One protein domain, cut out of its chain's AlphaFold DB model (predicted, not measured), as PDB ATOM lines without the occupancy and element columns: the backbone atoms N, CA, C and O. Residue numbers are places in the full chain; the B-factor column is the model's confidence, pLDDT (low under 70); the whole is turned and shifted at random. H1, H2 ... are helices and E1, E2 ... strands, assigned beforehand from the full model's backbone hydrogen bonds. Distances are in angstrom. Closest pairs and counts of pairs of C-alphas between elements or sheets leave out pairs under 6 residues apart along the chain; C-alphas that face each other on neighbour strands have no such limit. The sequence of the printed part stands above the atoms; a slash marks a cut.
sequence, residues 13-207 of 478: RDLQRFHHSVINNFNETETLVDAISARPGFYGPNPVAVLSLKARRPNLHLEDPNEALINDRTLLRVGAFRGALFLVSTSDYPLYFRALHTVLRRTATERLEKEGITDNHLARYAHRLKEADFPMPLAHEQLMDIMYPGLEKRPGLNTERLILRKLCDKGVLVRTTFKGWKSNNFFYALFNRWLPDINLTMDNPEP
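This is residues 13 to 207 of the 478 residues of an uncharacterized protein of Myxococcales bacterium (UniProt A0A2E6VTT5). An elongated body of short helices has two small strand hairpins, E1 E2 and E3 E4, in its middle, with E3 beside E1. H2 packs on E2 and H4 on E1 towards one end, where H3 also lies, H7, H8, H9 and H10 make the other end, and residues 13 to 21 of H1 stick out beyond the first. The printed part has 195 residues, with eleven named helices and four named strands in the order H1 to H4, E1, E2, H5 to H10, E3, E4, H11. Both two-stranded sheets are antiparallel, and the class is mostly helix. The whole is compact, with a radius of gyration of the C-alphas of 17.6 A and spans of 59 by 37 by 31 A.

E1, residues 75 to 79, and E2, residues 85 to 89, form an antiparallel hairpin at 147 degrees, with N 76 and O 88 2.8 A apart. Residues 42 to 43 pair antiparallel with residues 86 to 87 of E2. The closest C-alphas of H2, residues 32 to 37, and E2 are Ser 37 and Ser 89, 5.6 A; of H4, residues 63 to 70, and E1, Leu 69 and Leu 75, 5.0 A; of H3, residues 48 to 56, and E2, Ala 49 and Leu 87, 7.3 A. H1, residues 13 to 24, is close to H3 but not clearly touching, the closest C-alphas being Asn 24 and Arg 56, 5.7 A. E3, residues 173 to 175, comes closest to E1 at the C-alphas of Arg 175 and Arg 77, 5.4 A, and forms an antiparallel hairpin with E4, residues 188 to 190, with N 174 and O 189 2.9 A apart. H10, residues 157 to 169, comes within 5.5 A of E3, between the C-alphas of Cys 168 and Val 174. H8, residues 119 to 131, touches H10 with residues 122 to 126 alone, about perpendicular at 77 degrees; the closest C-alphas are Leu 122 and Leu 167, 7.1 A. With residues 125 to 129 alone H8 touches H9, residues 140 to 147, at Tyr 125 and Met 147, C-alphas 5.1 A apart. H7, residues 109 to 114, touches H10 at a shallow tilt of 31 degrees, opposite ways; the closest C-alphas are Leu 112 and Thr 159, 6.8 A. H5, residues 93 to 99, and H6, residues 101 to 106, meet only through their link. The closest C-alphas of H11, residues 191 to 194, and E3 are Phe 191 and Leu 173, 4.9 A. Each O i to N i+4 pair is within hydrogen-bond range in H1, H2 and H4 to H10; H3 has 4 of 5, and H11 is too short for one.

H1 begins at C-alpha 13, (30.731, 36.290, -6.477), E1 ends at C-alpha 79, (26.646, 44.828, 25.169), and H11 ends at C-alpha 194, (12.482, 42.468, 33.707). From first to last C-alpha H8 measures 18.6 A, H10 18.2 A and H1 15.3 A.

The two C-alphas farthest apart are Asp 14 and Leu 151, 62.8 A. The printed part has no cut; the link E3 to E4, residues 176 to 187, is long. Mean pLDDT of the printed part is 92.9, and no printed residue is under 70.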
ATOM      1  N   ARG A  13      32.096  35.827  -6.228       93.12
ATOM      2  CA  ARG A  13      30.731  36.290  -6.477       93.12
ATOM      3  C   ARG A  13      29.666  35.355  -5.897       93.12
ATOM      4  O   ARG A  13      28.671  35.841  -5.364       93.12
ATOM      5  N   ASP A  14      29.885  34.044  -5.934       93.19
ATOM      6  CA  ASP A  14      28.953  33.072  -5.348       93.19
ATOM      7  C   ASP A  14      28.951  33.177  -3.821       93.19
ATOM      8  O   ASP A  14      27.892  33.137  -3.192       93.19
ATOM      9  N   LEU A  15      30.123  33.428  -3.223       94.25
ATOM     10  CA  LEU A  15      30.224  33.725  -1.795       94.25
ATOM     11  C   LEU A  15      29.444  34.997  -1.420       94.25
ATOM     12  O   LEU A  15      28.702  34.985  -0.439       94.25
ATOM     13  N   GLN A  16      29.581  36.076  -2.196       95.31
ATOM     14  CA  GLN A  16      28.849  37.329  -1.966       95.31
ATOM     15  C   GLN A  16      27.330  37.118  -2.038       95.31
ATOM     16  O   GLN A  16      26.609  37.548  -1.137       95.31
ATOM     17  N   ARG A  17      26.847  36.382  -3.048       94.62
ATOM     18  CA  ARG A  17      25.427  36.020  -3.195       94.62
ATOM     19  C   ARG A  17      24.921  35.186  -2.025       94.62
ATOM     20  O   ARG A  17      23.841  35.454  -1.497       94.62
ATOM     21  N   PHE A  18      25.716  34.210  -1.589       94.50
ATOM     22  CA  PHE A  18      25.421  33.409  -0.407       94.50
ATOM     23  C   PHE A  18      25.283  34.299   0.835       94.50
ATOM     24  O   PHE A  18      24.248  34.256   1.502       94.50
ATOM     25  N   HIS A  19      26.261  35.160   1.122       95.25
ATOM     26  CA  HIS A  19      26.204  36.060   2.278       95.25
ATOM     27  C   HIS A  19      25.051  37.054   2.200       95.25
ATOM     28  O   HIS A  19      24.407  37.307   3.219       95.25
ATOM     29  N   HIS A  20      24.732  37.568   1.012       94.81
ATOM     30  CA  HIS A  20      23.558  38.413   0.803       94.81
ATOM     31  C   HIS A  20      22.264  37.680   1.161       94.81
ATOM     32  O   HIS A  20      21.460  38.204   1.931       94.81
ATOM     33  N   SER A  21      22.105  36.438   0.691       92.06
ATOM     34  CA  SER A  21      20.922  35.619   0.986       92.06
ATOM     35  C   SER A  21      20.787  35.300   2.479       92.06
ATOM     36  O   SER A  21      19.688  35.297   3.027       92.06
ATOM     37  N   VAL A  22      21.908  35.078   3.170       92.44
ATOM     38  CA  VAL A  22      21.904  34.679   4.580       92.44
ATOM     39  C   VAL A  22      21.743  35.881   5.502       92.44
ATOM     40  O   VAL A  22      20.992  35.816   6.471       92.44
ATOM     41  N   ILE A  23      22.428  36.990   5.231       93.94
ATOM     42  CA  ILE A  23      22.511  38.121   6.161       93.94
ATOM     43  C   ILE A  23      21.491  39.201   5.811       93.94
ATOM     44  O   ILE A  23      20.919  39.795   6.723       93.94
ATOM     45  N   ASN A  24      21.251  39.465   4.523       92.75
ATOM     46  CA  ASN A  24      20.491  40.635   4.083       92.75
ATOM     47  C   ASN A  24      19.050  40.343   3.656       92.75
ATOM     48  O   ASN A  24      18.257  41.279   3.533       92.75
ATOM     49  N   ASN A  25      18.686  39.076   3.473       87.81
ATOM     50  CA  ASN A  25      17.334  38.698   3.087       87.81
ATOM     51  C   ASN A  25      16.542  38.175   4.293       87.81
ATOM     52  O   ASN A  25      16.837  37.099   4.815       87.81
ATOM     53  N   PHE A  26      15.558  38.947   4.759       87.69
ATOM     54  CA  PHE A  26      14.609  38.469   5.764       87.69
ATOM     55  C   PHE A  26      13.467  37.756   5.057       87.69
ATOM     56  O   PHE A  26      12.857  38.316   4.149       87.69
ATOM     57  N   ASN A  27      13.166  36.537   5.490       76.31
ATOM     58  CA  ASN A  27      12.027  35.807   4.958       76.31
ATOM     59  C   ASN A  27      10.726  36.564   5.304       76.31
ATOM     60  O   ASN A  27      10.602  37.173   6.371       76.31
ATOM     61  N   GLU A  28       9.749  36.553   4.402       72.94
ATOM     62  CA  GLU A  28       8.442  37.172   4.646       72.94
ATOM     63  C   GLU A  28       7.640  36.397   5.700       72.94
ATOM     64  O   GLU A  28       6.807  36.980   6.386       72.94
ATOM     65  N   THR A  29       7.930  35.103   5.877       80.25
ATOM     66  CA  THR A  29       7.234  34.244   6.845       80.25
ATOM     67  C   THR A  29       7.915  34.147   8.210       80.25
ATOM     68  O   THR A  29       7.329  33.577   9.128       80.25
ATOM     69  N   GLU A  30       9.132  34.682   8.381       86.56
ATOM     70  CA  GLU A  30       9.823  34.642   9.678       86.56
ATOM     71  C   GLU A  30       9.427  35.839  10.557       86.56
ATOM     72  O   GLU A  30       9.302  36.975  10.082       86.56
ATOM     73  N   THR A  31       9.268  35.624  11.866       91.44
ATOM     74  CA  THR A  31       9.053  36.745  12.793       91.44
ATOM     75  C   THR A  31      10.304  37.631  12.855       91.44
ATOM     76  O   THR A  31      11.399  37.223  12.466       91.44
ATOM     77  N   LEU A  32      10.180  38.875  13.338       91.12
ATOM     78  CA  LEU A  32      11.356  39.741  13.526       91.12
ATOM     79  C   LEU A  32      12.385  39.096  14.477       91.12
ATOM     80  O   LEU A  32      13.590  39.220  14.268       91.12
ATOM     81  N   VAL A  33      11.901  38.402  15.509       93.06
ATOM     82  CA  VAL A  33      12.736  37.721  16.503       93.06
ATOM     83  C   VAL A  33      13.496  36.565  15.861       93.06
ATOM     84  O   VAL A  33      14.703  36.459  16.070       93.06
ATOM     85  N   ASP A  34      12.830  35.759  15.031       92.50
ATOM     86  CA  ASP A  34      13.471  34.668  14.286       92.50
ATOM     87  C   ASP A  34      14.525  35.210  13.319       92.50
ATOM     88  O   ASP A  34      15.654  34.718  13.304       92.50
ATOM     89  N   ALA A  35      14.203  36.293  12.600       92.19
ATOM     90  CA  ALA A  35      15.138  36.941  11.687       92.19
ATOM     91  C   ALA A  35      16.405  37.414  12.410       92.19
ATOM     92  O   ALA A  35      17.517  37.233  11.904       92.19
ATOM     93  N   ILE A  36      16.249  38.008  13.598       93.56
ATOM     94  CA  ILE A  36      17.365  38.469  14.429       93.56
ATOM     95  C   ILE A  36      18.116  37.295  15.058       93.56
ATOM     96  O   ILE A  36      19.326  37.399  15.171       93.56
ATOM     97  N   SER A  37      17.445  36.207  15.445       93.31
ATOM     98  CA  SER A  37      18.035  35.003  16.061       93.31
ATOM     99  C   SER A  37      18.837  34.153  15.064       93.31
ATOM    100  O   SER A  37      19.895  33.605  15.384       93.31
ATOM    101  N   ALA A  38      18.385  34.098  13.807       91.94
ATOM    102  CA  ALA A  38      19.068  33.404  12.713       91.94
ATOM    103  C   ALA A  38      20.430  34.028  12.348       91.94
ATOM    104  O   ALA A  38      21.240  33.419  11.639       91.94
ATOM    105  N   ARG A  39      20.690  35.248  12.826       92.56
ATOM    106  CA  ARG A  39      21.944  35.989  12.679       92.56
ATOM    107  C   ARG A  39      22.474  36.298  14.078       92.56
ATOM    108  O   ARG A  39      21.714  36.336  15.034       92.56
ATOM    109  N   PRO A  40      23.773  36.516  14.283       89.25
ATOM    110  CA  PRO A  40      24.262  36.819  15.618       89.25
ATOM    111  C   PRO A  40      24.072  38.323  15.911       89.25
ATOM    112  O   PRO A  40      25.028  39.056  16.139       89.25
ATOM    113  N   GLY A  41      22.811  38.772  15.891       91.94
ATOM    114  CA  GLY A  41      22.366  40.128  16.210       91.94
ATOM    115  C   GLY A  41      22.660  41.207  15.164       91.94
ATOM    116  O   GLY A  41      23.349  40.999  14.169       91.94
ATOM    117  N   PHE A  42      22.145  42.406  15.442       94.75
ATOM    118  CA  PHE A  42      22.384  43.632  14.672       94.75
ATOM    119  C   PHE A  42      22.925  44.734  15.575       94.75
ATOM    120  O   PHE A  42      22.685  44.713  16.780       94.75
ATOM    121  N   TYR A  43      23.628  45.723  15.023       94.75
ATOM    122  CA  TYR A  43      24.070  46.872  15.813       94.75
ATOM    123  C   TYR A  43      22.874  47.562  16.476       94.75
ATOM    124  O   TYR A  43      21.906  47.940  15.827       94.75
ATOM    125  N   GLY A  44      22.943  47.695  17.798       92.25
ATOM    126  CA  GLY A  44      21.858  48.173  18.648       92.25
ATOM    127  C   GLY A  44      21.674  49.693  18.750       92.25
ATOM    128  O   GLY A  44      20.570  50.090  19.125       92.25
ATOM    129  N   PRO A  45      22.668  50.571  18.483       91.56
ATOM    130  CA  PRO A  45      22.450  52.014  18.532       91.56
ATOM    131  C   PRO A  45      21.432  52.487  17.496       91.56
ATOM    132  O   PRO A  45      21.392  52.004  16.367       91.56
ATOM    133  N   ASN A  46      20.660  53.500  17.862       90.69
ATOM    134  CA  ASN A  46      19.771  54.204  16.949       90.69
ATOM    135  C   ASN A  46      20.523  55.347  16.236       90.69
ATOM    136  O   ASN A  46      21.429  55.937  16.831       90.69
ATOM    137  N   PRO A  47      20.181  55.691  14.981       92.00
ATOM    138  CA  PRO A  47      19.174  55.049  14.130       92.00
ATOM    139  C   PRO A  47      19.644  53.776  13.407       92.00
ATOM    140  O   PRO A  47      18.853  53.167  12.694       92.00
ATOM    141  N   VAL A  48      20.907  53.365  13.569       92.62
ATOM    142  CA  VAL A  48      21.511  52.250  12.815       92.62
ATOM    143  C   VAL A  48      20.696  50.962  12.922       92.62
ATOM    144  O   VAL A  48      20.420  50.352  11.895       92.62
ATOM    145  N   ALA A  49      20.245  50.592  14.124       93.00
ATOM    146  CA  ALA A  49      19.405  49.414  14.340       93.00
ATOM    147  C   ALA A  49      18.149  49.434  13.454       93.00
ATOM    148  O   ALA A  49      17.883  48.491  12.716       93.00
ATOM    149  N   VAL A  50      17.399  50.537  13.492       92.50
ATOM    150  CA  VAL A  50      16.146  50.702  12.741       92.50
ATOM    151  C   VAL A  50      16.401  50.670  11.238       92.50
ATOM    152  O   VAL A  50      15.713  49.957  10.513       92.50
ATOM    153  N   LEU A  51      17.407  51.412  10.771       95.12
ATOM    154  CA  LEU A  51      17.758  51.474   9.353       95.12
ATOM    155  C   LEU A  51      18.222  50.109   8.827       95.12
ATOM    156  O   LEU A  51      17.838  49.711   7.732       95.12
ATOM    157  N   SER A  52      18.995  49.371   9.625       95.38
ATOM    158  CA  SER A  52      19.512  48.046   9.278       95.38
ATOM    159  C   SER A  52      18.389  47.015   9.146       95.38
ATOM    160  O   SER A  52      18.390  46.210   8.210       95.38
ATOM    161  N   LEU A  53      17.388  47.074  10.033       93.94
ATOM    162  CA  LEU A  53      16.198  46.231   9.942       93.94
ATOM    163  C   LEU A  53      15.310  46.631   8.755       93.94
ATOM    164  O   LEU A  53      14.911  45.760   7.986       93.94
ATOM    165  N   LYS A  54      15.055  47.930   8.540       92.75
ATOM    166  CA  LYS A  54      14.251  48.416   7.401       92.75
ATOM    167  C   LYS A  54      14.889  48.131   6.042       92.75
ATOM    168  O   LYS A  54      14.165  47.867   5.088       92.75
ATOM    169  N   ALA A  55      16.218  48.107   5.944       93.50
ATOM    170  CA  ALA A  55      16.912  47.700   4.719       93.50
ATOM    171  C   ALA A  55      16.587  46.249   4.303       93.50
ATOM    172  O   ALA A  55      16.601  45.920   3.116       93.50
ATOM    173  N   ARG A  56      16.263  45.386   5.277       92.38
ATOM    174  CA  ARG A  56      15.933  43.966   5.073       92.38
ATOM    175  C   ARG A  56      14.428  43.708   5.057       92.38
ATOM    176  O   ARG A  56      13.967  42.827   4.342       92.38
ATOM    177  N   ARG A  57      13.658  44.507   5.799       90.88
ATOM    178  CA  ARG A  57      12.193  44.456   5.882       90.88
ATOM    179  C   ARG A  57      11.607  45.873   5.801       90.88
ATOM    180  O   ARG A  57      11.339  46.480   6.835       90.88
ATOM    181  N   PRO A  58      11.389  46.422   4.593       89.50
ATOM    182  CA  PRO A  58      10.934  47.811   4.434       89.50
ATOM    183  C   PRO A  58       9.600  48.129   5.110       89.50
ATOM    184  O   PRO A  58       9.460  49.200   5.704       89.50
ATOM    185  N   ASN A  59       8.687  47.154   5.110       88.00
ATOM    186  CA  ASN A  59       7.361  47.245   5.728       88.00
ATOM    187  C   ASN A  59       7.388  47.094   7.262       88.00
ATOM    188  O   ASN A  59       6.335  47.018   7.878       88.00
ATOM    189  N   LEU A  60       8.568  46.999   7.889       89.56
ATOM    190  CA  LEU A  60       8.687  46.959   9.345       89.56
ATOM    191  C   LEU A  60       8.234  48.298   9.943       89.56
ATOM    192  O   LEU A  60       8.791  49.347   9.593       89.56
ATOM    193  N   HIS A  61       7.278  48.266  10.865       88.12
ATOM    194  CA  HIS A  61       6.838  49.444  11.603       88.12
ATOM    195  C   HIS A  61       7.786  49.723  12.777       88.12
ATOM    196  O   HIS A  61       8.518  48.847  13.238       88.12
ATOM    197  N   LEU A  62       7.841  50.970  13.249       86.25
ATOM    198  CA  LEU A  62       8.721  51.332  14.369       86.25
ATOM    199  C   LEU A  62       8.262  50.721  15.691       86.25
ATOM    200  O   LEU A  62       9.063  50.524  16.606       86.25
ATOM    201  N   GLU A  63       6.969  50.456  15.779       87.75
ATOM    202  CA  GLU A  63       6.284  49.856  16.903       87.75
ATOM    203  C   GLU A  63       6.727  48.401  17.080       87.75
ATOM    204  O   GLU A  63       6.977  48.004  18.210       87.75
ATOM    205  N   ASP A  64       6.970  47.656  15.996       88.88
ATOM    206  CA  ASP A  64       7.338  46.233  16.038       88.88
ATOM    207  C   ASP A  64       8.578  45.939  16.915       88.88
ATOM    208  O   ASP A  64       8.485  45.151  17.860       88.88
ATOM    209  N   PRO A  65       9.762  46.559  16.691       89.12
ATOM    210  CA  PRO A  65      10.908  46.339  17.568       89.12
ATOM    211  C   PRO A  65      10.698  46.924  18.971       89.12
ATOM    212  O   PRO A  65      11.309  46.433  19.918       89.12
ATOM    213  N   ASN A  66       9.882  47.972  19.130       88.81
ATOM    214  CA  ASN A  66       9.610  48.564  20.441       88.81
ATOM    215  C   ASN A  66       8.729  47.645  21.297       88.81
ATOM    216  O   ASN A  66       9.029  47.467  22.477       88.81
ATOM    217  N   GLU A  67       7.716  47.024  20.695       90.56
ATOM    218  CA  GLU A  67       6.853  46.014  21.306       90.56
ATOM    219  C   GLU A  67       7.692  44.826  21.777       90.56
ATOM    220  O   GLU A  67       7.684  44.475  22.959       90.56
ATOM    221  N   ALA A  68       8.555  44.321  20.890       92.31
ATOM    222  CA  ALA A  68       9.476  43.231  21.185       92.31
ATOM    223  C   ALA A  68      10.490  43.558  22.303       92.31
ATOM    224  O   ALA A  68      10.935  42.662  23.020       92.31
ATOM    225  N   LEU A  69      10.876  44.829  22.472       91.81
ATOM    226  CA  LEU A  69      11.818  45.280  23.506       91.81
ATOM    227  C   LEU A  69      11.150  45.575  24.859       91.81
ATOM    228  O   LEU A  69      11.793  45.413  25.901       91.81
ATOM    229  N   ILE A  70       9.913  46.082  24.853       90.44
ATOM    230  CA  ILE A  70       9.240  46.595  26.056       90.44
ATOM    231  C   ILE A  70       8.213  45.599  26.594       90.44
ATOM    232  O   ILE A  70       8.277  45.235  27.774       90.44
ATOM    233  N   ASN A  71       7.273  45.189  25.747       90.69
ATOM    234  CA  ASN A  71       6.076  44.464  26.157       90.69
ATOM    235  C   ASN A  71       6.305  42.954  26.077       90.69
ATOM    236  O   ASN A  71       6.276  42.292  27.114       90.69
ATOM    237  N   ASP A  72       6.664  42.437  24.898       93.88
ATOM    238  CA  ASP A  72       6.929  41.004  24.711       93.88
ATOM    239  C   ASP A  72       8.275  40.582  25.311       93.88
ATOM    240  O   ASP A  72       8.469  39.432  25.702       93.88
ATOM    241  N   ARG A  73       9.231  41.522  25.362       95.00
ATOM    242  CA  ARG A  73      10.601  41.315  25.866       95.00
ATOM    243  C   ARG A  73      11.309  40.142  25.181       95.00
ATOM    244  O   ARG A  73      12.129  39.454  25.787       95.00
ATOM    245  N   THR A  74      11.009  39.925  23.905       95.62
ATOM    246  CA  THR A  74      11.600  38.898  23.038       95.62
ATOM    247  C   THR A  74      12.895  39.366  22.371       95.62
ATOM    248  O   THR A  74      13.682  38.533  21.913       95.62
ATOM    249  N   LEU A  75      13.163  40.677  22.372       95.31
ATOM    250  CA  LEU A  75      14.431  41.280  21.965       95.31
ATOM    251  C   LEU A  75      15.074  42.053  23.116       95.31
ATOM    252  O   LEU A  75      14.382  42.653  23.935       95.31
ATOM    253  N   LEU A  76      16.409  42.124  23.117       95.19
ATOM    254  CA  LEU A  76      17.202  42.908  24.065       95.19
ATOM    255  C   LEU A  76      18.210  43.805  23.362       95.19
ATOM    256  O   LEU A  76      18.786  43.442  22.335       95.19
ATOM    257  N   ARG A  77      18.507  44.945  23.994       95.12
ATOM    258  CA  ARG A  77      19.584  45.850  23.589       95.12
ATOM    259  C   ARG A  77      20.738  45.809  24.598       95.12
ATOM    260  O   ARG A  77      20.684  46.412  25.670       95.12
ATOM    261  N   VAL A  78      21.812  45.103  24.261       95.25
ATOM    262  CA  VAL A  78      22.846  44.657  25.217       95.25
ATOM    263  C   VAL A  78      24.259  44.814  24.668       95.25
ATOM    264  O   VAL A  78      24.470  44.868  23.458       95.25
ATOM    265  N   GLY A  79      25.243  44.924  25.564       94.88
ATOM    266  CA  GLY A  79      26.646  44.828  25.169       94.88
ATOM    267  C   GLY A  79      26.948  43.409  24.689       94.88
ATOM    268  O   GLY A  79      26.595  42.447  25.368       94.88
ATOM    269  N   ALA A  80      27.580  43.273  23.525       94.69
ATOM    270  CA  ALA A  80      27.924  41.977  22.950       94.69
ATOM    271  C   ALA A  80      29.285  42.037  22.235       94.69
ATOM    272  O   ALA A  80      30.317  42.317  22.856       94.69
ATOM    273  N   PHE A  81      29.313  41.719  20.945       94.00
ATOM    274  CA  PHE A  81      30.523  41.478  20.165       94.00
ATOM    275  C   PHE A  81      31.410  42.726  20.118       94.00
ATOM    276  O   PHE A  81      30.929  43.850  19.952       94.00
ATOM    277  N   ARG A  82      32.716  42.540  20.356       90.75
ATOM    278  CA  ARG A  82      33.701  43.631  20.541       90.75
ATOM    279  C   ARG A  82      33.320  44.665  21.617       90.75
ATOM    280  O   ARG A  82      33.811  45.792  21.617       90.75
ATOM    281  N   GLY A  83      32.427  44.299  22.535       90.19
ATOM    282  CA  GLY A  83      31.874  45.195  23.545       90.19
ATOM    283  C   GLY A  83      30.939  46.267  22.980       90.19
ATOM    284  O   GLY A  83      30.578  47.178  23.721       90.19
ATOM    285  N   ALA A  84      30.559  46.217  21.700       93.12
ATOM    286  CA  ALA A  84      29.604  47.154  21.118       93.12
ATOM    287  C   ALA A  84      28.162  46.805  21.525       93.12
ATOM    288  O   ALA A  84      27.885  45.735  22.065       93.12
ATOM    289  N   LEU A  85      27.246  47.748  21.306       95.00
ATOM    290  CA  LEU A  85      25.831  47.572  21.612       95.00
ATOM    291  C   LEU A  85      25.148  46.823  20.465       95.00
ATOM    292  O   LEU A  85      25.269  47.247  19.319       95.00
ATOM    293  N   PHE A  86      24.411  45.763  20.774       96.19
ATOM    294  CA  PHE A  86      23.681  44.941  19.812       96.19
ATOM    295  C   PHE A  86      22.212  44.790  20.204       96.19
ATOM    296  O   PHE A  86      21.862  44.852  21.382       96.19
ATOM    297  N   LEU A  87      21.371  44.600  19.193       95.81
ATOM    298  CA  LEU A  87      20.015  44.086  19.285       95.81
ATOM    299  C   LEU A  87      20.069  42.573  19.035       95.81
ATOM    300  O   LEU A  87      20.559  42.139  17.990       95.81
ATOM    301  N   VAL A  88      19.608  41.782  19.999       96.69
ATOM    302  CA  VAL A  88      19.641  40.308  19.977       96.69
ATOM    303  C   VAL A  88      18.312  39.743  20.466       96.69
ATOM    304  O   VAL A  88      17.560  40.452  21.136       96.69
ATOM    305  N   SER A  89      18.034  38.470  20.182       96.31
ATOM    306  CA  SER A  89      16.917  37.769  20.815       96.31
ATOM    307  C   SER A  89      17.189  37.556  22.311       96.31
ATOM    308  O   SER A  89      18.327  37.334  22.744       96.31
ATOM    309  N   THR A  90      16.139  37.624  23.124       96.62
ATOM    310  CA  THR A  90      16.222  37.388  24.571       96.62
ATOM    311  C   THR A  90      16.674  35.964  24.889       96.62
ATOM    312  O   THR A  90      17.461  35.765  25.816       96.62
ATOM    313  N   SER A  91      16.234  34.982  24.098       95.56
ATOM    314  CA  SER A  91      16.588  33.566  24.255       95.56
ATOM    315  C   SER A  91      18.070  33.285  23.993       95.56
ATOM    316  O   SER A  91      18.647  32.410  24.639       95.56
ATOM    317  N   ASP A  92      18.717  34.048  23.109       95.81
ATOM    318  CA  ASP A  92      20.141  33.884  22.808       95.81
ATOM    319  C   ASP A  92      21.059  34.645  23.761       95.81
ATOM    320  O   ASP A  92      22.252  34.350  23.863       95.81
ATOM    321  N   TYR A  93      20.545  35.646  24.472       95.69
ATOM    322  CA  TYR A  93      21.395  36.496  25.294       95.69
ATOM    323  C   TYR A  93      22.208  35.743  26.366       95.69
ATOM    324  O   TYR A  93      23.395  36.052  26.507       95.69
ATOM    325  N   PRO A  94      21.679  34.720  27.072       95.94
ATOM    326  CA  PRO A  94      22.472  33.948  28.031       95.94
ATOM    327  C   PRO A  94      23.698  33.266  27.419       95.94
ATOM    328  O   PRO A  94      24.717  33.115  28.099       95.94
ATOM    329  N   LEU A  95      23.613  32.860  26.147       96.31
ATOM    330  CA  LEU A  95      24.741  32.320  25.397       96.31
ATOM    331  C   LEU A  95      25.801  33.409  25.190       96.31
ATOM    332  O   LEU A  95      26.968  33.216  25.540       96.31
ATOM    333  N   TYR A  96      25.401  34.564  24.653       96.31
ATOM    334  CA  TYR A  96      26.326  35.662  24.358       96.31
ATOM    335  C   TYR A  96      26.967  36.236  25.622       96.31
ATOM    336  O   TYR A  96      28.180  36.442  25.647       96.31
ATOM    337  N   PHE A  97      26.191  36.417  26.692       95.81
ATOM    338  CA  PHE A  97      26.680  36.906  27.978       95.81
ATOM    339  C   PHE A  97      27.812  36.024  28.530       95.81
ATOM    340  O   PHE A  97      28.886  36.525  28.872       95.81
ATOM    341  N   ARG A  98      27.622  34.696  28.534       95.69
ATOM    342  CA  ARG A  98      28.631  33.729  29.000       95.69
ATOM    343  C   ARG A  98      29.854  33.673  28.091       95.69
ATOM    344  O   ARG A  98      30.992  33.746  28.570       95.69
ATOM    345  N   ALA A  99      29.632  33.594  26.779       95.94
ATOM    346  CA  ALA A  99      30.710  33.518  25.797       95.94
ATOM    347  C   ALA A  99      31.633  34.748  25.863       95.94
ATOM    348  O   ALA A  99      32.863  34.619  25.807       95.94
ATOM    349  N   LEU A 100      31.035  35.932  26.043       95.06
ATOM    350  CA  LEU A 100      31.692  37.236  25.978       95.06
ATOM    351  C   LEU A 100      32.051  37.824  27.346       95.06
ATOM    352  O   LEU A 100      32.540  38.951  27.398       95.06
ATOM    353  N   HIS A 101      31.877  37.089  28.448       90.69
ATOM    354  CA  HIS A 101      32.089  37.625  29.799       90.69
ATOM    355  C   HIS A 101      33.459  38.315  29.972       90.69
ATOM    356  O   HIS A 101      33.551  39.362  30.610       90.69
ATOM    357  N   THR A 102      34.534  37.782  29.369       89.44
ATOM    358  CA  THR A 102      35.871  38.402  29.406       89.44
ATOM    359  C   THR A 102      35.913  39.743  28.682       89.44
ATOM    360  O   THR A 102      36.595  40.660  29.135       89.44
ATOM    361  N   VAL A 103      35.201  39.854  27.558       90.62
ATOM    362  CA  VAL A 103      35.109  41.077  26.754       90.62
ATOM    363  C   VAL A 103      34.340  42.130  27.548       90.62
ATOM    364  O   VAL A 103      34.897  43.178  27.871       90.62
ATOM    365  N   LEU A 104      33.120  41.798  27.978       91.81
ATOM    366  CA  LEU A 104      32.235  42.683  28.744       91.81
ATOM    367  C   LEU A 104      32.874  43.141  30.069       91.81
ATOM    368  O   LEU A 104      32.775  44.306  30.466       91.81
ATOM    369  N   ARG A 105      33.628  42.260  30.741       89.69
ATOM    370  CA  ARG A 105      34.361  42.610  31.967       89.69
ATOM    371  C   ARG A 105      35.490  43.609  31.727       89.69
ATOM    372  O   ARG A 105      35.751  44.406  32.624       89.69
ATOM    373  N   ARG A 106      36.136  43.616  30.562       89.62
ATOM    374  CA  ARG A 106      37.224  44.561  30.240       89.62
ATOM    375  C   ARG A 106      36.712  45.883  29.680       89.62
ATOM    376  O   ARG A 106      37.282  46.933  29.964       89.62
ATOM    377  N   THR A 107      35.630  45.851  28.906       88.19
ATOM    378  CA  THR A 107      35.051  47.044  28.284       88.19
ATOM    379  C   THR A 107      34.762  48.133  29.322       88.19
ATOM    380  O   THR A 107      34.174  47.870  30.369       88.19
ATOM    381  N   ALA A 108      35.193  49.363  29.024       89.12
ATOM    382  CA  ALA A 108      35.029  50.565  29.850       89.12
ATOM    383  C   ALA A 108      35.689  50.559  31.249       89.12
ATOM    384  O   ALA A 108      35.676  51.606  31.890       89.12
ATOM    385  N   THR A 109      36.303  49.459  31.702       92.62
ATOM    386  CA  THR A 109      36.862  49.338  33.064       92.62
ATOM    387  C   THR A 109      37.965  50.355  33.325       92.62
ATOM    388  O   THR A 109      37.817  51.180  34.215       92.62
ATOM    389  N   GLU A 110      39.000  50.398  32.483       93.69
ATOM    390  CA  GLU A 110      40.120  51.339  32.655       93.69
ATOM    391  C   GLU A 110      39.674  52.809  32.633       93.69
ATOM    392  O   GLU A 110      40.271  53.664  33.280       93.69
ATOM    393  N   ARG A 111      38.619  53.128  31.868       93.81
ATOM    394  CA  ARG A 111      38.073  54.492  31.808       93.81
ATOM    395  C   ARG A 111      37.334  54.839  33.093       93.81
ATOM    396  O   ARG A 111      37.498  55.940  33.588       93.81
ATOM    397  N   LEU A 112      36.549  53.905  33.629       96.81
ATOM    398  CA  LEU A 112      35.874  54.076  34.914       96.81
ATOM    399  C   LEU A 112      36.880  54.202  36.062       96.81
ATOM    400  O   LEU A 112      36.730  55.089  36.895       96.81
ATOM    401  N   GLU A 113      37.938  53.391  36.065       96.00
ATOM    402  CA  GLU A 113      38.994  53.449  37.081       96.00
ATOM    403  C   GLU A 113      39.739  54.790  37.066       96.00
ATOM    404  O   GLU A 113      39.980  55.361  38.127       96.00
ATOM    405  N   LYS A 114      40.029  55.345  35.878       96.19
ATOM    406  CA  LYS A 114      40.598  56.701  35.730       96.19
ATOM    407  C   LYS A 114      39.691  57.800  36.289       96.19
ATOM    408  O   LYS A 114      40.191  58.809  36.769       96.19
ATOM    409  N   GLU A 115      38.380  57.586  36.258       96.00
ATOM    410  CA  GLU A 115      37.365  58.476  36.836       96.00
ATOM    411  C   GLU A 115      37.090  58.172  38.326       96.00
ATOM    412  O   GLU A 115      36.164  58.724  38.918       96.00
ATOM    413  N   GLY A 116      37.868  57.276  38.949       95.69
ATOM    414  CA  GLY A 116      37.727  56.890  40.358       95.69
ATOM    415  C   GLY A 116      36.589  55.904  40.646       95.69
ATOM    416  O   GLY A 116      36.310  55.605  41.808       95.69
ATOM    417  N   ILE A 117      35.932  55.364  39.616       97.12
ATOM    418  CA  ILE A 117      34.836  54.402  39.752       97.12
ATOM    419  C   ILE A 117      35.387  52.976  39.705       97.12
ATOM    420  O   ILE A 117      35.743  52.450  38.652       97.12
ATOM    421  N   THR A 118      35.420  52.329  40.867       96.06
ATOM    422  CA  THR A 118      35.908  50.949  41.028       96.06
ATOM    423  C   THR A 118      34.782  49.912  40.987       96.06
ATOM    424  O   THR A 118      33.600  50.240  41.110       96.06
ATOM    425  N   ASP A 119      35.135  48.627  40.908       95.12
ATOM    426  CA  ASP A 119      34.162  47.528  41.002       95.12
ATOM    427  C   ASP A 119      33.342  47.553  42.311       95.12
ATOM    428  O   ASP A 119      32.169  47.179  42.300       95.12
ATOM    429  N   ASN A 120      33.906  48.066  43.414       97.00
ATOM    430  CA  ASN A 120      33.178  48.245  44.678       97.00
ATOM    431  C   ASN A 120      32.076  49.314  44.568       97.00
ATOM    432  O   ASN A 120      30.973  49.138  45.084       97.00
ATOM    433  N   HIS A 121      32.344  50.408  43.845       97.38
ATOM    434  CA  HIS A 121      31.331  51.425  43.560       97.38
ATOM    435  C   HIS A 121      30.178  50.827  42.751       97.38
ATOM    436  O   HIS A 121      29.019  50.984  43.122       97.38
ATOM    437  N   LEU A 122      30.497  50.069  41.698       97.81
ATOM    438  CA  LEU A 122      29.496  49.402  40.861       97.81
ATOM    439  C   LEU A 122      28.654  48.391  41.652       97.81
ATOM    440  O   LEU A 122      27.445  48.321  41.446       97.81
ATOM    441  N   ALA A 123      29.265  47.636  42.570       97.94
ATOM    442  CA  ALA A 123      28.543  46.728  43.460       97.94
ATOM    443  C   ALA A 123      27.580  47.486  44.391       97.94
ATOM    444  O   ALA A 123      26.421  47.095  44.522       97.94
ATOM    445  N   ARG A 124      28.024  48.611  44.968       97.88
ATOM    446  CA  ARG A 124      27.176  49.491  45.788       97.88
ATOM    447  C   ARG A 124      26.005  50.061  44.990       97.88
ATOM    448  O   ARG A 124      24.879  50.047  45.477       97.88
ATOM    449  N   TYR A 125      26.244  50.527  43.767       98.06
ATOM    450  CA  TYR A 125      25.193  51.027  42.879       98.06
ATOM    451  C   TYR A 125      24.179  49.938  42.524       98.06
ATOM    452  O   TYR A 125      22.977  50.165  42.614       98.06
ATOM    453  N   ALA A 126      24.656  48.738  42.189       97.88
ATOM    454  CA  ALA A 126      23.794  47.595  41.914       97.88
ATOM    455  C   ALA A 126      22.929  47.215  43.124       97.88
ATOM    456  O   ALA A 126      21.764  46.873  42.947       97.88
ATOM    457  N   HIS A 127      23.479  47.284  44.341       98.00
ATOM    458  CA  HIS A 127      22.714  47.059  45.565       98.00
ATOM    459  C   HIS A 127      21.645  48.141  45.767       98.00
ATOM    460  O   HIS A 127      20.475  47.797  45.864       98.00
ATOM    461  N   ARG A 128      22.004  49.435  45.705       97.31
ATOM    462  CA  ARG A 128      21.041  50.552  45.816       97.31
ATOM    463  C   ARG A 128      19.875  50.415  44.834       97.31
ATOM    464  O   ARG A 128      18.726  50.568  45.224       97.31
ATOM    465  N   LEU A 129      20.168  50.079  43.578       97.62
ATOM    466  CA  LEU A 129      19.141  49.869  42.554       97.62
ATOM    467  C   LEU A 129      18.208  48.698  42.886       97.62
ATOM    468  O   LEU A 129      17.016  48.794  42.621       97.62
ATOM    469  N   LYS A 130      18.727  47.603  43.455       95.81
ATOM    470  CA  LYS A 130      17.914  46.443  43.853       95.81
ATOM    471  C   LYS A 130      16.996  46.749  45.039       95.81
ATOM    472  O   LYS A 130      15.864  46.281  45.028       95.81
ATOM    473  N   GLU A 131      17.461  47.540  46.005       96.75
ATOM    474  CA  GLU A 131      16.679  47.901  47.199       96.75
ATOM    475  C   GLU A 131      15.619  48.981  46.932       96.75
ATOM    476  O   GLU A 131      14.630  49.063  47.650       96.75
ATOM    477  N   ALA A 132      15.804  49.823  45.912       93.19
ATOM    478  CA  ALA A 132      14.970  51.006  45.680       93.19
ATOM    479  C   ALA A 132      13.549  50.730  45.142       93.19
ATOM    480  O   ALA A 132      12.840  51.692  44.865       93.19
ATOM    481  N   ASP A 133      13.170  49.461  44.938       88.12
ATOM    482  CA  ASP A 133      11.870  48.982  44.430       88.12
ATOM    483  C   ASP A 133      11.089  49.981  43.543       88.12
ATOM    484  O   ASP A 133      10.015  50.471  43.882       88.12
ATOM    485  N   PHE A 134      11.661  50.325  42.387       92.75
ATOM    486  CA  PHE A 134      11.106  51.350  41.500       92.75
ATOM    487  C   PHE A 134      10.236  50.772  40.371       92.75
ATOM    488  O   PHE A 134      10.488  49.644  39.925       92.75
ATOM    489  N   PRO A 135       9.270  51.536  39.820       92.75
ATOM    490  CA  PRO A 135       8.566  51.144  38.601       92.75
ATOM    491  C   PRO A 135       9.540  51.088  37.418       92.75
ATOM    492  O   PRO A 135      10.368  51.978  37.244       92.75
ATOM    493  N   MET A 136       9.453  50.042  36.597       92.94
ATOM    494  CA  MET A 136      10.354  49.844  35.458       92.94
ATOM    495  C   MET A 136       9.626  50.038  34.124       92.94
ATOM    496  O   MET A 136       8.471  49.628  34.013       92.94
ATOM    497  N   PRO A 137      10.316  50.544  33.088       94.50
ATOM    498  CA  PRO A 137      11.719  50.975  33.087       94.50
ATOM    499  C   PRO A 137      11.885  52.448  33.534       94.50
ATOM    500  O   PRO A 137      10.933  53.221  33.491       94.50
ATOM    501  N   LEU A 138      13.098  52.849  33.934       95.44
ATOM    502  CA  LEU A 138      13.448  54.225  34.328       95.44
ATOM    503  C   LEU A 138      14.410  54.902  33.347       95.44
ATOM    504  O   LEU A 138      15.233  54.249  32.701       95.44
ATOM    505  N   ALA A 139      14.352  56.232  33.290       94.50
ATOM    506  CA  ALA A 139      15.300  57.059  32.555       94.50
ATOM    507  C   ALA A 139      16.675  57.135  33.240       94.50
ATOM    508  O   ALA A 139      16.813  56.868  34.434       94.50
ATOM    509  N   HIS A 140      17.690  57.562  32.476       94.38
ATOM    510  CA  HIS A 140      19.064  57.774  32.958       94.38
ATOM    511  C   HIS A 140      19.097  58.563  34.271       94.38
ATOM    512  O   HIS A 140      19.643  58.070  35.251       94.38
ATOM    513  N   GLU A 141      18.491  59.754  34.307       94.75
ATOM    514  CA  GLU A 141      18.551  60.652  35.472       94.75
ATOM    515  C   GLU A 141      17.986  60.010  36.743       94.75
ATOM    516  O   GLU A 141      18.627  60.053  37.788       94.75
ATOM    517  N   GLN A 142      16.857  59.308  36.626       96.12
ATOM    518  CA  GLN A 142      16.189  58.655  37.756       96.12
ATOM    519  C   GLN A 142      17.047  57.530  38.357       96.12
ATOM    520  O   GLN A 142      17.050  57.308  39.565       96.12
ATOM    521  N   LEU A 143      17.813  56.816  37.527       97.19
ATOM    522  CA  LEU A 143      18.760  55.808  38.012       97.19
ATOM    523  C   LEU A 143      19.963  56.463  38.690       97.19
ATOM    524  O   LEU A 143      20.468  55.936  39.682       97.19
ATOM    525  N   MET A 144      20.422  57.605  38.171       97.06
ATOM    526  CA  MET A 144      21.493  58.373  38.799       97.06
ATOM    527  C   MET A 144      21.061  58.928  40.164       97.06
ATOM    528  O   MET A 144      21.867  58.873  41.091       97.06
ATOM    529  N   ASP A 145      19.805  59.372  40.326       96.38
ATOM    530  CA  ASP A 145      19.219  59.774  41.620       96.38
ATOM    531  C   ASP A 145      19.298  58.638  42.654       96.38
ATOM    532  O   ASP A 145      19.729  58.850  43.787       96.38
ATOM    533  N   ILE A 146      18.946  57.412  42.254       97.12
ATOM    534  CA  ILE A 146      18.997  56.236  43.138       97.12
ATOM    535  C   ILE A 146      20.446  55.864  43.491       97.12
ATOM    536  O   ILE A 146      20.756  55.504  44.629       97.12
ATOM    537  N   MET A 147      21.356  55.920  42.515       97.31
ATOM    538  CA  MET A 147      22.757  55.548  42.722       97.31
ATOM    539  C   MET A 147      23.545  56.581  43.531       97.31
ATOM    540  O   MET A 147      24.514  56.184  44.180       97.31
ATOM    541  N   TYR A 148      23.137  57.853  43.521       96.56
ATOM    542  CA  TYR A 148      23.763  58.976  44.229       96.56
ATOM    543  C   TYR A 148      22.707  59.729  45.061       96.56
ATOM    544  O   TYR A 148      22.305  60.833  44.691       96.56
ATOM    545  N   PRO A 149      22.226  59.136  46.169       93.62
ATOM    546  CA  PRO A 149      21.167  59.726  46.972       93.62
ATOM    547  C   PRO A 149      21.637  60.985  47.717       93.62
ATOM    548  O   PRO A 149      22.801  61.118  48.104       93.62
ATOM    549  N   GLY A 150      20.698  61.895  47.984       88.75
ATOM    550  CA  GLY A 150      20.934  63.096  48.787       88.75
ATOM    551  C   GLY A 150      21.866  64.099  48.104       88.75
ATOM    552  O   GLY A 150      21.571  64.584  47.017       88.75
ATOM    553  N   LEU A 151      22.975  64.437  48.769       83.19
ATOM    554  CA  LEU A 151      23.967  65.413  48.295       83.19
ATOM    555  C   LEU A 151      25.253  64.749  47.769       83.19
ATOM    556  O   LEU A 151      26.287  65.409  47.647       83.19
ATOM    557  N   GLU A 152      25.225  63.440  47.485       91.06
ATOM    558  CA  GLU A 152      26.371  62.762  46.874       91.06
ATOM    559  C   GLU A 152      26.696  63.388  45.507       91.06
ATOM    560  O   GLU A 152      25.848  63.511  44.623       91.06
ATOM    561  N   LYS A 153      27.958  63.781  45.316       92.75
ATOM    562  CA  LYS A 153      28.404  64.406  44.069       92.75
ATOM    563  C   LYS A 153      28.374  63.394  42.920       92.75
ATOM    564  O   LYS A 153      29.094  62.395  42.953       92.75
ATOM    565  N   ARG A 154      27.606  63.704  41.872       93.94
ATOM    566  CA  ARG A 154      27.598  62.936  40.620       93.94
ATOM    567  C   ARG A 154      28.856  63.169  39.785       93.94
ATOM    568  O   ARG A 154      29.416  64.272  39.807       93.94
ATOM    569  N   PRO A 155      29.303  62.156  39.029       95.06
ATOM    570  CA  PRO A 155      30.343  62.338  38.034       95.06
ATOM    571  C   PRO A 155      29.773  63.028  36.782       95.06
ATOM    572  O   PRO A 155      28.574  63.265  36.668       95.06
ATOM    573  N   GLY A 156      30.630  63.365  35.817       95.25
ATOM    574  CA  GLY A 156      30.167  63.938  34.551       95.25
ATOM    575  C   GLY A 156      29.356  62.939  33.712       95.25
ATOM    576  O   GLY A 156      29.581  61.731  33.782       95.25
ATOM    577  N   LEU A 157      28.480  63.450  32.837       93.94
ATOM    578  CA  LEU A 157      27.557  62.658  32.004       93.94
ATOM    579  C   LEU A 157      28.226  61.497  31.240       93.94
ATOM    580  O   LEU A 157      27.643  60.424  31.083       93.94
ATOM    581  N   ASN A 158      29.456  61.685  30.752       94.19
ATOM    582  CA  ASN A 158      30.196  60.617  30.073       94.19
ATOM    583  C   ASN A 158      30.490  59.441  31.013       94.19
ATOM    584  O   ASN A 158      30.295  58.289  30.630       94.19
ATOM    585  N   THR A 159      30.909  59.725  32.243       96.69
ATOM    586  CA  THR A 159      31.181  58.723  33.278       96.69
ATOM    587  C   THR A 159      29.887  58.050  33.730       96.69
ATOM    588  O   THR A 159      29.853  56.828  33.831       96.69
ATOM    589  N   GLU A 160      28.789  58.793  33.885       96.81
ATOM    590  CA  GLU A 160      27.467  58.216  34.177       96.81
ATOM    591  C   GLU A 160      27.019  57.214  33.102       96.81
ATOM    592  O   GLU A 160      26.618  56.088  33.404       96.81
ATOM    593  N   ARG A 161      27.168  57.572  31.819       94.88
ATOM    594  CA  ARG A 161      26.879  56.666  30.692       94.88
ATOM    595  C   ARG A 161      27.748  55.408  30.731       94.88
ATOM    596  O   ARG A 161      27.270  54.324  30.382       94.88
ATOM    597  N   LEU A 162      29.012  55.526  31.149       95.94
ATOM    598  CA  LEU A 162      29.898  54.374  31.343       95.94
ATOM    599  C   LEU A 162      29.469  53.513  32.538       95.94
ATOM    600  O   LEU A 162      29.522  52.291  32.417       95.94
ATOM    601  N   ILE A 163      28.991  54.108  33.637       97.88
ATOM    602  CA  ILE A 163      28.438  53.381  34.792       97.88
ATOM    603  C   ILE A 163      27.227  52.552  34.356       97.88
ATOM    604  O   ILE A 163      27.231  51.335  34.536       97.88
ATOM    605  N   LEU A 164      26.231  53.171  33.711       96.94
ATOM    606  CA  LEU A 164      25.032  52.462  33.243       96.94
ATOM    607  C   LEU A 164      25.380  51.360  32.241       96.94
ATOM    608  O   LEU A 164      24.855  50.247  32.323       96.94
ATOM    609  N   ARG A 165      26.320  51.627  31.323       95.88
ATOM    610  CA  ARG A 165      26.845  50.593  30.426       95.88
ATOM    611  C   ARG A 165      27.455  49.437  31.199       95.88
ATOM    612  O   ARG A 165      27.122  48.296  30.901       95.88
ATOM    613  N   LYS A 166      28.293  49.719  32.192       97.00
ATOM    614  CA  LYS A 166      28.976  48.680  32.952       97.00
ATOM    615  C   LYS A 166      28.023  47.858  33.814       97.00
ATOM    616  O   LYS A 166      28.231  46.659  33.965       97.00
ATOM    617  N   LEU A 167      26.965  48.471  34.338       97.50
ATOM    618  CA  LEU A 167      25.889  47.761  35.030       97.50
ATOM    619  C   LEU A 167      25.101  46.848  34.078       97.50
ATOM    620  O   LEU A 167      24.718  45.752  34.486       97.50
ATOM    621  N   CYS A 168      24.929  47.228  32.808       96.69
ATOM    622  CA  CYS A 168      24.389  46.319  31.789       96.69
ATOM    623  C   CYS A 168      25.351  45.157  31.492       96.69
ATOM    624  O   CYS A 168      24.940  44.002  31.490       96.69
ATOM    625  N   ASP A 169      26.643  45.450  31.312       95.44
ATOM    626  CA  ASP A 169      27.686  44.449  31.036       95.44
ATOM    627  C   ASP A 169      27.865  43.446  32.199       95.44
ATOM    628  O   ASP A 169      28.356  42.337  31.997       95.44
ATOM    629  N   LYS A 170      27.461  43.825  33.420       94.81
ATOM    630  CA  LYS A 170      27.416  42.963  34.615       94.81
ATOM    631  C   LYS A 170      26.074  42.234  34.804       94.81
ATOM    632  O   LYS A 170      25.919  41.537  35.802       94.81
ATOM    633  N   GLY A 171      25.105  42.407  33.903       95.50
ATOM    634  CA  GLY A 171      23.778  41.788  34.012       95.50
ATOM    635  C   GLY A 171      22.908  42.356  35.140       95.50
ATOM    636  O   GLY A 171      21.995  41.684  35.605       95.50
ATOM    637  N   VAL A 172      23.193  43.573  35.620       96.56
ATOM    638  CA  VAL A 172      22.376  44.256  36.642       96.56
ATOM    639  C   VAL A 172      21.203  44.979  35.989       96.56
ATOM    640  O   VAL A 172      20.070  44.882  36.457       96.56
ATOM    641  N   LEU A 173      21.484  45.697  34.903       97.31
ATOM    642  CA  LEU A 173      20.502  46.458  34.136       97.31
ATOM    643  C   LEU A 173      20.345  45.885  32.726       97.31
ATOM    644  O   LEU A 173      21.252  45.252  32.190       97.31
ATOM    645  N   VAL A 174      19.212  46.172  32.098       96.12
ATOM    646  CA  VAL A 174      18.985  45.974  30.663       96.12
ATOM    647  C   VAL A 174      18.476  47.267  30.047       96.12
ATOM    648  O   VAL A 174      17.735  48.000  30.700       96.12
ATOM    649  N   ARG A 175      18.881  47.567  28.807       94.31
ATOM    650  CA  ARG A 175      18.339  48.706  28.054       94.31
ATOM    651  C   ARG A 175      17.072  48.292  27.334       94.31
ATOM    652  O   ARG A 175      17.046  47.246  26.689       94.31
ATOM    653  N   THR A 176      16.084  49.169  27.358       87.31
ATOM    654  CA  THR A 176      14.894  49.060  26.519       87.31
ATOM    655  C   THR A 176      15.012  50.052  25.352       87.31
ATOM    656  O   THR A 176      16.072  50.157  24.718       87.31
ATOM    657  N   THR A 177      13.945  50.779  25.035       79.00
ATOM    658  CA  THR A 177      13.919  51.824  24.009       79.00
ATOM    659  C   THR A 177      13.375  53.131  24.592       79.00
ATOM    660  O   THR A 177      12.859  53.163  25.708       79.00
ATOM    661  N   PHE A 178      13.512  54.214  23.835       70.12
ATOM    662  CA  PHE A 178      12.984  55.541  24.149       70.12
ATOM    663  C   PHE A 178      12.124  56.047  22.989       70.12
ATOM    664  O   PHE A 178      12.158  55.492  21.891       70.12
ATOM    665  N   LYS A 179      11.380  57.133  23.209       70.88
ATOM    666  CA  LYS A 179      10.574  57.786  22.177       70.88
ATOM    667  C   LYS A 179      11.457  58.343  21.049       70.88
ATOM    668  O   LYS A 179      12.244  59.265  21.252       70.88
ATOM    669  N   GLY A 180      11.283  57.807  19.844       79.69
ATOM    670  CA  GLY A 180      11.926  58.289  18.621       79.69
ATOM    671  C   GLY A 180      13.069  57.397  18.136       79.69
ATOM    672  O   GLY A 180      14.027  57.112  18.852       79.69
ATOM    673  N   TRP A 181      12.999  57.025  16.860       86.56
ATOM    674  CA  TRP A 181      13.856  56.030  16.208       86.56
ATOM    675  C   TRP A 181      15.337  56.415  16.062       86.56
ATOM    676  O   TRP A 181      16.153  55.579  15.688       86.56
ATOM    677  N   LYS A 182      15.706  57.664  16.380       89.25
ATOM    678  CA  LYS A 182      17.097  58.159  16.398       89.25
ATOM    679  C   LYS A 182      17.699  58.279  17.796       89.25
ATOM    680  O   LYS A 182      18.897  58.524  17.927       89.25
ATOM    681  N   SER A 183      16.886  58.172  18.846       87.00
ATOM    682  CA  SER A 183      17.345  58.451  20.205       87.00
ATOM    683  C   SER A 183      18.132  57.278  20.782       87.00
ATOM    684  O   SER A 183      17.695  56.131  20.718       87.00
ATOM    685  N   ASN A 184      19.272  57.587  21.404       88.69
ATOM    686  CA  ASN A 184      20.045  56.651  22.229       88.69
ATOM    687  C   ASN A 184      19.897  56.935  23.735       88.69
ATOM    688  O   ASN A 184      20.644  56.385  24.546       88.69
ATOM    689  N   ASN A 185      18.950  57.793  24.131       87.75
ATOM    690  CA  ASN A 185      18.624  58.034  25.539       87.75
ATOM    691  C   ASN A 185      17.721  56.910  26.058       87.75
ATOM    692  O   ASN A 185      16.539  57.122  26.289       87.75
ATOM    693  N   PHE A 186      18.265  55.700  26.178       91.38
ATOM    694  CA  PHE A 186      17.501  54.515  26.567       91.38
ATOM    695  C   PHE A 186      16.925  54.622  27.981       91.38
ATOM    696  O   PHE A 186      17.516  55.252  28.862       91.38
ATOM    697  N   PHE A 187      15.806  53.934  28.205       93.56
ATOM    698  CA  PHE A 187      15.380  53.556  29.545       93.56
ATOM    699  C   PHE A 187      16.018  52.228  29.958       93.56
ATOM    700  O   PHE A 187      16.517  51.469  29.117       93.56
ATOM    701  N   TYR A 188      16.020  51.962  31.261       96.31
ATOM    702  CA  TYR A 188      16.614  50.766  31.835       96.31
ATOM    703  C   TYR A 188      15.696  50.107  32.857       96.31
ATOM    704  O   TYR A 188      14.958  50.768  33.584       96.31
ATOM    705  N   ALA A 189      15.801  48.789  32.951       96.75
ATOM    706  CA  ALA A 189      15.145  47.986  33.971       96.75
ATOM    707  C   ALA A 189      16.172  47.110  34.700       96.75
ATOM    708  O   ALA A 189      17.244  46.830  34.158       96.75
ATOM    709  N   LEU A 190      15.844  46.661  35.915       97.50
ATOM    710  CA  LEU A 190      16.612  45.613  36.590       97.50
ATOM    711  C   LEU A 190      16.464  44.310  35.809       97.50
ATOM    712  O   LEU A 190      15.343  43.848  35.606       97.50
ATOM    713  N   PHE A 191      17.584  43.709  35.403       96.56
ATOM    714  CA  PHE A 191      17.580  42.548  34.512       96.56
ATOM    715  C   PHE A 191      16.716  41.402  35.062       96.56
ATOM    716  O   PHE A 191      15.822  40.916  34.379       96.56
ATOM    717  N   ASN A 192      16.932  41.025  36.325       94.06
ATOM    718  CA  ASN A 192      16.264  39.891  36.972       94.06
ATOM    719  C   ASN A 192      14.758  40.084  37.205       94.06
ATOM    720  O   ASN A 192      14.038  39.103  37.312       94.06
ATOM    721  N   ARG A 193      14.272  41.327  37.308       95.25
ATOM    722  CA  ARG A 193      12.832  41.602  37.417       95.25
ATOM    723  C   ARG A 193      12.186  41.792  36.048       95.25
ATOM    724  O   ARG A 193      11.010  41.500  35.879       95.25
ATOM    725  N   TRP A 194      12.945  42.306  35.082       95.50
ATOM    726  CA  TRP A 194      12.482  42.468  33.707       95.50
ATOM    727  C   TRP A 194      12.356  41.120  32.988       95.50
ATOM    728  O   TRP A 194      11.428  40.923  32.208       95.50
ATOM    729  N   LEU A 195      13.276  40.197  33.278       96.00
ATOM    730  CA  LEU A 195      13.412  38.884  32.649       96.00
ATOM    731  C   LEU A 195      13.633  37.805  33.728       96.00
ATOM    732  O   LEU A 195      14.747  37.287  33.849       96.00
ATOM    733  N   PRO A 196      12.611  37.487  34.543       95.06
ATOM    734  CA  PRO A 196      12.760  36.580  35.685       95.06
ATOM    735  C   PRO A 196      13.175  35.159  35.288       95.06
ATOM    736  O   PRO A 196      13.902  34.506  36.034       95.06
ATOM    737  N   ASP A 197      12.790  34.715  34.092       94.69
ATOM    738  CA  ASP A 197      13.078  33.365  33.592       94.69
ATOM    739  C   ASP A 197      14.452  33.248  32.913       94.69
ATOM    740  O   ASP A 197      14.884  32.157  32.530       94.69
ATOM    741  N   ILE A 198      15.170  34.365  32.747       95.88
ATOM    742  CA  ILE A 198      16.455  34.388  32.051       95.88
ATOM    743  C   ILE A 198      17.608  34.299  33.046       95.88
ATOM    744  O   ILE A 198      17.894  35.221  33.810       95.88
ATOM    745  N   ASN A 199      18.341  33.189  32.975       92.06
ATOM    746  CA  ASN A 199      19.471  32.925  33.852       92.06
ATOM    747  C   ASN A 199      20.811  33.390  33.242       92.06
ATOM    748  O   ASN A 199      21.276  32.836  32.242       92.06
ATOM    749  N   LEU A 200      21.457  34.366  33.893       93.00
ATOM    750  CA  LEU A 200      22.801  34.868  33.561       93.00
ATOM    751  C   LEU A 200      23.915  34.360  34.494       93.00
ATOM    752  O   LEU A 200      25.011  34.924  34.508       93.00
ATOM    753  N   THR A 201      23.664  33.330  35.303       87.88
ATOM    754  CA  THR A 201      24.692  32.720  36.151       87.88
ATOM    755  C   THR A 201      25.889  32.307  35.300       87.88
ATOM    756  O   THR A 201      25.760  31.633  34.278       87.88
ATOM    757  N   MET A 202      27.070  32.733  35.743       85.44
ATOM    758  CA  MET A 202      28.328  32.399  35.091       85.44
ATOM    759  C   MET A 202      28.740  30.970  35.445       85.44
ATOM    760  O   MET A 202      29.026  30.670  36.602       85.44
ATOM    761  N   ASP A 203      28.797  30.116  34.429       84.75
ATOM    762  CA  ASP A 203      29.330  28.754  34.451       84.75
ATOM    763  C   ASP A 203      30.573  28.659  33.540       84.75
ATOM    764  O   ASP A 203      31.221  29.668  33.239       84.75
ATOM    765  N   ASN A 204      30.947  27.446  33.121       89.81
ATOM    766  CA  ASN A 204      32.016  27.249  32.148       89.81
ATOM    767  C   ASN A 204      31.673  27.961  30.817       89.81
ATOM    768  O   ASN A 204      30.733  27.548  30.141       89.81
ATOM    769  N   PRO A 205      32.456  28.962  30.372       92.38
ATOM    770  CA  PRO A 205      32.158  29.728  29.163       92.38
ATOM    771  C   PRO A 205      32.465  28.973  27.857       92.38
ATOM    772  O   PRO A 205      32.074  29.434  26.786       92.38
ATOM    773  N   GLU A 206      33.196  27.855  27.900       93.81
ATOM    774  CA  GLU A 206      33.699  27.173  26.697       93.81
ATOM    775  C   GLU A 206      32.593  26.607  25.779       93.81
ATOM    776  O   GLU A 206      32.678  26.831  24.565       93.81
ATOM    777  N   PRO A 207      31.519  25.957  26.280       95.31
ATOM    778  CA  PRO A 207      30.390  25.556  25.438       95.31
ATOM    779  C   PRO A 207      29.723  26.754  24.756       95.31
ATOM    780  O   PRO A 207      29.429  26.706  23.562       95.31
TER     781      PRO A 207